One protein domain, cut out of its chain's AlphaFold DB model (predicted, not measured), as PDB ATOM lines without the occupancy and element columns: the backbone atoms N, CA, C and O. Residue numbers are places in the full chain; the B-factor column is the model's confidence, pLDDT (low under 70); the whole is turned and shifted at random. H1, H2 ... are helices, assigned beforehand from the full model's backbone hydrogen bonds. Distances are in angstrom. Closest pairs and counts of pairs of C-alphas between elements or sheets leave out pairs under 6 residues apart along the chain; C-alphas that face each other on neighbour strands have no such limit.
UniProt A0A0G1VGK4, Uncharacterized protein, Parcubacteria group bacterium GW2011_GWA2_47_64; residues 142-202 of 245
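This is residues 142 to 202 of the 245 residues of an uncharacterized protein of Parcubacteria group bacterium GW2011_GWA2_47_64 (UniProt A0A0G1VGK4). Two short helices, H1 and H2, run loosely side by side the same way, and a third, H3, is set crosswise beyond the last residues of H2. Two long stretches with no named element make much of the rest: residues 142 to 154 lead into H1, and residues 164 to 181 loop from the end of H1 back to the beginning of H2. The printed part has 61 residues with three named helices, in the order H1, H2, H3, and no named strand; the class is all helix, though under half of the residues, 27 of 61, are in named elements. The whole is compact, with a radius of gyration of the C-alphas of 11.1 A and spans of 32 by 26 by 16 A.

H2, residues 182 to 191, is close to but not clearly touching H1, residues 155 to 163; their closest C-alphas, those of Cys 184 and Cys 157, are 5.7 A apart. The two run the same way at a shallow tilt of 30 degrees, with centres 11.9 A apart. H3, residues 194 to 201, is close to but not clearly touching H2; their closest C-alphas, those of Cys 197 and Lys 191, are 7.7 A apart. H3 stands about perpendicular to H2, at 86 degrees. H1 and H3 are apart. In H2 and H3 every O i to N i+4 pair is within hydrogen-bond range; in H1, 4 of 5 are.

H2, the longest helix with 10 residues, measures 13.5 A from C-alpha 182 at (336.062, -14.544, 277.144) to C-alpha 191. H1 measures 13.0 A from C-alpha 155 at (333.017, -24.935, 269.182) to C-alpha 163. H3 measures 10.4 A from C-alpha 194 to C-alpha 201 at (312.758, -11.800, 268.497).

The two C-alphas farthest apart, those of Thr 176 and Lys 202, are 33.8 A apart. The printed part has no cut. The link from H1 to H2, 18 residues, is long, and that from H2 to H3, 2 residues, is tight. The mean pLDDT of the printed part is 91.1, and no printed residue is under 70.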
ATOM      1  N   VAL A 142     321.190 -21.477 271.690       92.38
ATOM      2  CA  VAL A 142     321.998 -21.821 270.504       92.38
ATOM      3  C   VAL A 142     321.423 -21.281 269.185       92.38
ATOM      4  O   VAL A 142     322.153 -21.193 268.206       92.38
ATOM      5  N   ASP A 143     320.132 -20.938 269.148       92.69
ATOM      6  CA  ASP A 143     319.474 -20.368 267.966       92.69
ATOM      7  C   ASP A 143     319.541 -18.825 267.956       92.69
ATOM      8  O   ASP A 143     319.076 -18.201 267.001       92.69
ATOM      9  N   ASP A 144     320.086 -18.205 269.011       91.12
ATOM     10  CA  ASP A 144     320.178 -16.750 269.122       91.12
ATOM     11  C   ASP A 144     321.200 -16.166 268.130       91.12
ATOM     12  O   ASP A 144     322.163 -16.839 267.747       91.12
ATOM     13  N   PRO A 145     321.035 -14.891 267.721       89.19
ATOM     14  CA  PRO A 145     321.995 -14.218 266.860       89.19
ATOM     15  C   PRO A 145     323.427 -14.297 267.402       89.19
ATOM     16  O   PRO A 145     323.726 -13.901 268.534       89.19
ATOM     17  N   LEU A 146     324.321 -14.793 266.552       86.75
ATOM     18  CA  LEU A 146     325.723 -15.008 266.873       86.75
ATOM     19  C   LEU A 146     326.525 -13.709 266.731       86.75
ATOM     20  O   LEU A 146     326.142 -12.826 265.956       86.75
ATOM     21  N   PRO A 147     327.636 -13.560 267.478       84.56
ATOM     22  CA  PRO A 147     328.516 -12.415 267.305       84.56
ATOM     23  C   PRO A 147     329.035 -12.337 265.862       84.56
ATOM     24  O   PRO A 147     329.328 -13.354 265.236       84.56
ATOM     25  N   LEU A 148     329.129 -11.110 265.343       83.31
ATOM     26  CA  LEU A 148     329.679 -10.846 264.015       83.31
ATOM     27  C   LEU A 148     331.218 -10.829 264.060       83.31
ATOM     28  O   LEU A 148     331.786 -10.393 265.070       83.31
ATOM     29  N   PRO A 149     331.897 -11.215 262.961       79.69
ATOM     30  CA  PRO A 149     333.349 -11.117 262.845       79.69
ATOM     31  C   PRO A 149     333.883  -9.717 263.211       79.69
ATOM     32  O   PRO A 149     333.232  -8.717 262.898       79.69
ATOM     33  N   PRO A 150     335.059  -9.620 263.865       80.69
ATOM     34  CA  PRO A 150     336.007 -10.704 264.159       80.69
ATOM     35  C   PRO A 150     335.641 -11.555 265.388       80.69
ATOM     36  O   PRO A 150     336.334 -12.524 265.690       80.69
ATOM     37  N   ASN A 151     334.561 -11.222 266.097       79.81
ATOM     38  CA  ASN A 151     334.133 -11.982 267.264       79.81
ATOM     39  C   ASN A 151     333.484 -13.292 266.815       79.81
ATOM     40  O   ASN A 151     332.529 -13.293 266.042       79.81
ATOM     41  N   THR A 152     333.983 -14.411 267.324       86.19
ATOM     42  CA  THR A 152     333.415 -15.740 267.085       86.19
ATOM     43  C   THR A 152     333.318 -16.492 268.405       86.19
ATOM     44  O   THR A 152     334.039 -16.199 269.362       86.19
ATOM     45  N   LEU A 153     332.370 -17.423 268.480       91.19
ATOM     46  CA  LEU A 153     332.269 -18.353 269.602       91.19
ATOM     47  C   LEU A 153     333.069 -19.610 269.264       91.19
ATOM     48  O   LEU A 153     333.040 -20.061 268.121       91.19
ATOM     49  N   SER A 154     333.759 -20.182 270.250       92.44
ATOM     50  CA  SER A 154     334.431 -21.472 270.075       92.44
ATOM     51  C   SER A 154     333.423 -22.614 269.903       92.44
ATOM     52  O   SER A 154     332.293 -22.539 270.395       92.44
ATOM     53  N   ASP A 155     333.843 -23.721 269.289       93.19
ATOM     54  CA  ASP A 155     333.017 -24.935 269.182       93.19
ATOM     55  C   ASP A 155     332.569 -25.442 270.561       93.19
ATOM     56  O   ASP A 155     331.409 -25.801 270.768       93.19
ATOM     57  N   ALA A 156     333.463 -25.367 271.552       94.56
ATOM     58  CA  ALA A 156     333.153 -25.722 272.931       94.56
ATOM     59  C   ALA A 156     332.042 -24.837 273.527       94.56
ATOM     60  O   ALA A 156     331.240 -25.321 274.335       94.56
ATOM     61  N   CYS A 157     331.987 -23.560 273.137       94.12
ATOM     62  CA  CYS A 157     330.914 -22.653 273.521       94.12
ATOM     63  C   CYS A 157     329.587 -23.053 272.872       94.12
ATOM     64  O   CYS A 157     328.587 -23.185 273.577       94.12
ATOM     65  N   TYR A 158     329.574 -23.308 271.560       93.25
ATOM     66  CA  TYR A 158     328.372 -23.773 270.859       93.25
ATOM     67  C   TYR A 158     327.807 -25.047 271.473       93.25
ATOM     68  O   TYR A 158     326.601 -25.149 271.701       93.25
ATOM     69  N   ASP A 159     328.671 -26.010 271.782       94.81
ATOM     70  CA  ASP A 159     328.254 -27.250 272.423       94.81
ATOM     71  C   ASP A 159     327.661 -27.011 273.804       94.81
ATOM     72  O   ASP A 159     326.671 -27.643 274.164       94.81
ATOM     73  N   TYR A 160     328.196 -26.052 274.558       93.94
ATOM     74  CA  TYR A 160     327.599 -25.661 275.827       93.94
ATOM     75  C   TYR A 160     326.244 -24.966 275.647       93.94
ATOM     76  O   TYR A 160     325.300 -25.324 276.353       93.94
ATOM     77  N   LEU A 161     326.088 -24.057 274.676       93.25
ATOM     78  CA  LEU A 161     324.805 -23.400 274.388       93.25
ATOM     79  C   LEU A 161     323.689 -24.409 274.076       93.25
ATOM     80  O   LEU A 161     322.552 -24.210 274.502       93.25
ATOM     81  N   LYS A 162     324.007 -25.529 273.408       93.81
ATOM     82  CA  LYS A 162     323.053 -26.627 273.143       93.81
ATOM     83  C   LYS A 162     322.544 -27.302 274.422       93.81
ATOM     84  O   LYS A 162     321.445 -27.852 274.414       93.81
ATOM     85  N   THR A 163     323.323 -27.274 275.506       93.44
ATOM     86  CA  THR A 163     322.942 -27.866 276.804       93.44
ATOM     87  C   THR A 163     322.052 -26.955 277.645       93.44
ATOM     88  O   THR A 163     321.402 -27.421 278.583       93.44
ATOM     89  N   LEU A 164     322.004 -25.658 277.327       91.75
ATOM     90  CA  LEU A 164     321.218 -24.702 278.088       91.75
ATOM     91  C   LEU A 164     319.723 -24.921 277.844       91.75
ATOM     92  O   LEU A 164     319.238 -24.970 276.713       91.75
ATOM     93  N   GLY A 165     318.976 -25.037 278.941       91.94
ATOM     94  CA  GLY A 165     317.525 -25.139 278.883       91.94
ATOM     95  C   GLY A 165     316.890 -23.868 278.317       91.94
ATOM     96  O   GLY A 165     317.386 -22.759 278.514       91.94
ATOM     97  N   ARG A 166     315.741 -24.024 277.654       94.44
ATOM     98  CA  ARG A 166     314.903 -22.889 277.243       94.44
ATOM     99  C   ARG A 166     314.431 -22.112 278.469       94.44
ATOM    100  O   ARG A 166     314.184 -22.709 279.516       94.44
ATOM    101  N   CYS A 167     314.241 -20.803 278.303       94.69
ATOM    102  CA  CYS A 167     313.725 -19.914 279.349       94.69
ATOM    103  C   CYS A 167     314.541 -19.932 280.649       94.69
ATOM    104  O   CYS A 167     313.985 -19.723 281.724       94.69
ATOM    105  N   LYS A 168     315.844 -20.217 280.566       93.00
ATOM    106  CA  LYS A 168     316.738 -20.205 281.720       93.00
ATOM    107  C   LYS A 168     317.876 -19.232 281.481       93.00
ATOM    108  O   LYS A 168     318.600 -19.340 280.494       93.00
ATOM    109  N   VAL A 169     318.009 -18.272 282.383       91.56
ATOM    110  CA  VAL A 169     319.209 -17.461 282.531       91.56
ATOM    111  C   VAL A 169     320.323 -18.397 283.012       91.56
ATOM    112  O   VAL A 169     320.102 -19.142 283.979       91.56
ATOM    113  N   PRO A 170     321.485 -18.399 282.343       88.50
ATOM    114  CA  PRO A 170     322.612 -19.240 282.714       88.50
ATOM    115  C   PRO A 170     323.053 -19.007 284.166       88.50
ATOM    116  O   PRO A 170     322.903 -17.896 284.686       88.50
ATOM    117  N   PRO A 171     323.612 -20.031 284.834       83.56
ATOM    118  CA  PRO A 171     324.201 -19.862 286.160       83.56
ATOM    119  C   PRO A 171     325.354 -18.857 286.103       83.56
ATOM    120  O   PRO A 171     325.995 -18.728 285.070       83.56
ATOM    121  N   SER A 172     325.679 -18.210 287.226       84.69
ATOM    122  CA  SER A 172     326.736 -17.185 287.335       84.69
ATOM    123  C   SER A 172     328.165 -17.677 287.062       84.69
ATOM    124  O   SER A 172     329.111 -16.897 287.131       84.69
ATOM    125  N   SER A 173     328.350 -18.962 286.757       86.88
ATOM    126  CA  SER A 173     329.640 -19.540 286.398       86.88
ATOM    127  C   SER A 173     329.501 -20.507 285.229       86.88
ATOM    128  O   SER A 173     328.498 -21.207 285.090       86.88
ATOM    129  N   VAL A 174     330.540 -20.553 284.397       89.25
ATOM    130  CA  VAL A 174     330.651 -21.492 283.275       89.25
ATOM    131  C   VAL A 174     331.534 -22.690 283.654       89.25
ATOM    132  O   VAL A 174     332.377 -22.577 284.556       89.25
ATOM    133  N   PRO A 175     331.390 -23.842 282.967       91.81
ATOM    134  CA  PRO A 175     332.301 -24.975 283.120       91.81
ATOM    135  C   PRO A 175     333.776 -24.572 282.991       91.81
ATOM    136  O   PRO A 175     334.113 -23.697 282.196       91.81
ATOM    137  N   THR A 176     334.673 -25.254 283.715       91.00
ATOM    138  CA  THR A 176     336.112 -24.921 283.778       91.00
ATOM    139  C   THR A 176     336.757 -24.764 282.401       91.00
ATOM    140  O   THR A 176     337.514 -23.822 282.187       91.00
ATOM    141  N   LYS A 177     336.389 -25.621 281.439       89.81
ATOM    142  CA  LYS A 177     336.888 -25.581 280.055       89.81
ATOM    143  C   LYS A 177     336.536 -24.297 279.282       89.81
ATOM    144  O   LYS A 177     337.195 -23.995 278.300       89.81
ATOM    145  N   LEU A 178     335.518 -23.550 279.719       92.38
ATOM    146  CA  LEU A 178     335.075 -22.286 279.116       92.38
ATOM    147  C   LEU A 178     335.533 -21.061 279.920       92.38
ATOM    148  O   LEU A 178     335.169 -19.934 279.594       92.38
ATOM    149  N   ARG A 179     336.319 -21.243 280.991       90.44
ATOM    150  CA  ARG A 179     336.740 -20.120 281.843       90.44
ATOM    151  C   ARG A 179     337.688 -19.144 281.143       90.44
ATOM    152  O   ARG A 179     337.655 -17.963 281.455       90.44
ATOM    153  N   ALA A 180     338.498 -19.644 280.214       91.00
ATOM    154  CA  ALA A 180     339.410 -18.832 279.412       91.00
ATOM    155  C   ALA A 180     338.757 -18.275 278.131       91.00
ATOM    156  O   ALA A 180     339.355 -17.441 277.456       91.00
ATOM    157  N   ASP A 181     337.540 -18.714 277.790       91.62
ATOM    158  CA  ASP A 181     336.822 -18.256 276.599       91.62
ATOM    159  C   ASP A 181     336.002 -16.997 276.922       91.62
ATOM    160  O   ASP A 181     334.818 -17.055 277.269       91.62
ATOM    161  N   GLY A 182     336.668 -15.842 276.840       89.50
ATOM    162  CA  GLY A 182     336.062 -14.544 277.144       89.50
ATOM    163  C   GLY A 182     334.868 -14.205 276.245       89.50
ATOM    164  O   GLY A 182     333.860 -13.696 276.740       89.50
ATOM    165  N   SER A 183     334.928 -14.546 274.953       90.06
ATOM    166  CA  SER A 183     333.819 -14.337 274.011       90.06
ATOM    167  C   SER A 183     332.594 -15.159 274.403       90.06
ATOM    168  O   SER A 183     331.472 -14.645 274.408       90.06
ATOM    169  N   CYS A 184     332.801 -16.419 274.792       91.81
ATOM    170  CA  CYS A 184     331.721 -17.282 275.247       91.81
ATOM    171  C   CYS A 184     331.080 -16.774 276.538       91.81
ATOM    172  O   CYS A 184     329.856 -16.689 276.626       91.81
ATOM    173  N   GLN A 185     331.888 -16.382 277.526       91.56
ATOM    174  CA  GLN A 185     331.371 -15.819 278.773       91.56
ATOM    175  C   GLN A 185     330.557 -14.555 278.530       91.56
ATOM    176  O   GLN A 185     329.434 -14.439 279.025       91.56
ATOM    177  N   ALA A 186     331.095 -13.634 277.728       89.88
ATOM    178  CA  ALA A 186     330.392 -12.419 277.361       89.88
ATOM    179  C   ALA A 186     329.049 -12.750 276.701       89.88
ATOM    180  O   ALA A 186     328.031 -12.166 277.071       89.88
ATOM    181  N   HIS A 187     329.010 -13.721 275.785       90.75
ATOM    182  CA  HIS A 187     327.769 -14.147 275.145       90.75
ATOM    183  C   HIS A 187     326.769 -14.726 276.157       90.75
ATOM    184  O   HIS A 187     325.644 -14.244 276.259       90.75
ATOM    185  N   ILE A 188     327.189 -15.697 276.969       91.81
ATOM    186  CA  ILE A 188     326.335 -16.371 277.956       91.81
ATOM    187  C   ILE A 188     325.707 -15.365 278.929       91.81
ATOM    188  O   ILE A 188     324.491 -15.366 279.119       91.81
ATOM    189  N   PHE A 189     326.517 -14.488 279.523       90.69
ATOM    190  CA  PHE A 189     326.055 -13.602 280.593       90.69
ATOM    191  C   PHE A 189     325.328 -12.357 280.094       90.69
ATOM    192  O   PHE A 189     324.448 -11.851 280.787       90.69
ATOM    193  N   SER A 190     325.670 -11.853 278.904       88.25
ATOM    194  CA  SER A 190     325.065 -10.619 278.391       88.25
ATOM    195  C   SER A 190     323.921 -10.850 277.416       88.25
ATOM    196  O   SER A 190     323.145  -9.918 277.205       88.25
ATOM    197  N   LYS A 191     323.812 -12.040 276.800       90.62
ATOM    198  CA  LYS A 191     322.873 -12.297 275.693       90.62
ATOM    199  C   LYS A 191     321.738 -13.257 276.028       90.62
ATOM    200  O   LYS A 191     320.742 -13.245 275.318       90.62
ATOM    201  N   ILE A 192     321.820 -14.016 277.122       93.62
ATOM    202  CA  ILE A 192     320.785 -14.997 277.481       93.62
ATOM    203  C   ILE A 192     319.946 -14.472 278.646       93.62
ATOM    204  O   ILE A 192     320.219 -14.718 279.819       93.62
ATOM    205  N   SER A 193     318.899 -13.723 278.315       94.00
ATOM    206  CA  SER A 193     317.921 -13.207 279.277       94.00
ATOM    207  C   SER A 193     316.608 -12.853 278.583       94.00
ATOM    208  O   SER A 193     316.546 -12.796 277.353       94.00
ATOM    209  N   TYR A 194     315.570 -12.537 279.364       95.00
ATOM    210  CA  TYR A 194     314.322 -11.996 278.825       95.00
ATOM    211  C   TYR A 194     314.570 -10.768 277.931       95.00
ATOM    212  O   TYR A 194     314.144 -10.757 276.779       95.00
ATOM    213  N   ASN A 195     315.310  -9.768 278.425       94.56
ATOM    214  CA  ASN A 195     315.529  -8.507 277.703       94.56
ATOM    215  C   ASN A 195     316.202  -8.729 276.342       94.56
ATOM    216  O   ASN A 195     315.837  -8.108 275.341       94.56
ATOM    217  N   GLN A 196     317.175  -9.635 276.299       94.88
ATOM    218  CA  GLN A 196     317.915  -9.946 275.079       94.88
ATOM    219  C   GLN A 196     317.079 -10.785 274.116       94.88
ATOM    220  O   GLN A 196     317.007 -10.457 272.937       94.88
ATOM    221  N   CYS A 197     316.333 -11.768 274.625       96.06
ATOM    222  CA  CYS A 197     315.355 -12.500 273.827       96.06
ATOM    223  C   CYS A 197     314.343 -11.542 273.171       96.06
ATOM    224  O   CYS A 197     314.094 -11.626 271.970       96.06
ATOM    225  N   VAL A 198     313.800 -10.566 273.907       96.50
ATOM    226  CA  VAL A 198     312.904  -9.561 273.309       96.50
ATOM    227  C   VAL A 198     313.638  -8.741 272.250       96.50
ATOM    228  O   VAL A 198     313.089  -8.496 271.180       96.50
ATOM    229  N   THR A 199     314.884  -8.346 272.507       95.12
ATOM    230  CA  THR A 199     315.691  -7.578 271.547       95.12
ATOM    231  C   THR A 199     315.831  -8.311 270.214       95.12
ATOM    232  O   THR A 199     315.661  -7.689 269.166       95.12
ATOM    233  N   TYR A 200     316.068  -9.622 270.250       95.19
ATOM    234  CA  TYR A 200     316.272 -10.444 269.059       95.19
ATOM    235  C   TYR A 200     314.977 -10.793 268.333       95.19
ATOM    236  O   TYR A 200     314.919 -10.709 267.110       95.19
ATOM    237  N   TYR A 201     313.928 -11.144 269.076       96.62
ATOM    238  CA  TYR A 201     312.758 -11.800 268.497       96.62
ATOM    239  C   TYR A 201     311.496 -10.933 268.466       96.62
ATOM    240  O   TYR A 201     310.476 -11.391 267.956       96.62
ATOM    241  N   LYS A 202     311.507  -9.688 268.978       96.62
ATOM    242  CA  LYS A 202     310.296  -8.830 269.027       96.62
ATOM    243  C   LYS A 202     309.624  -8.607 267.670       96.62
ATOM    244  O   LYS A 202     308.420  -8.382 267.620       96.62
TER     245      LYS A 202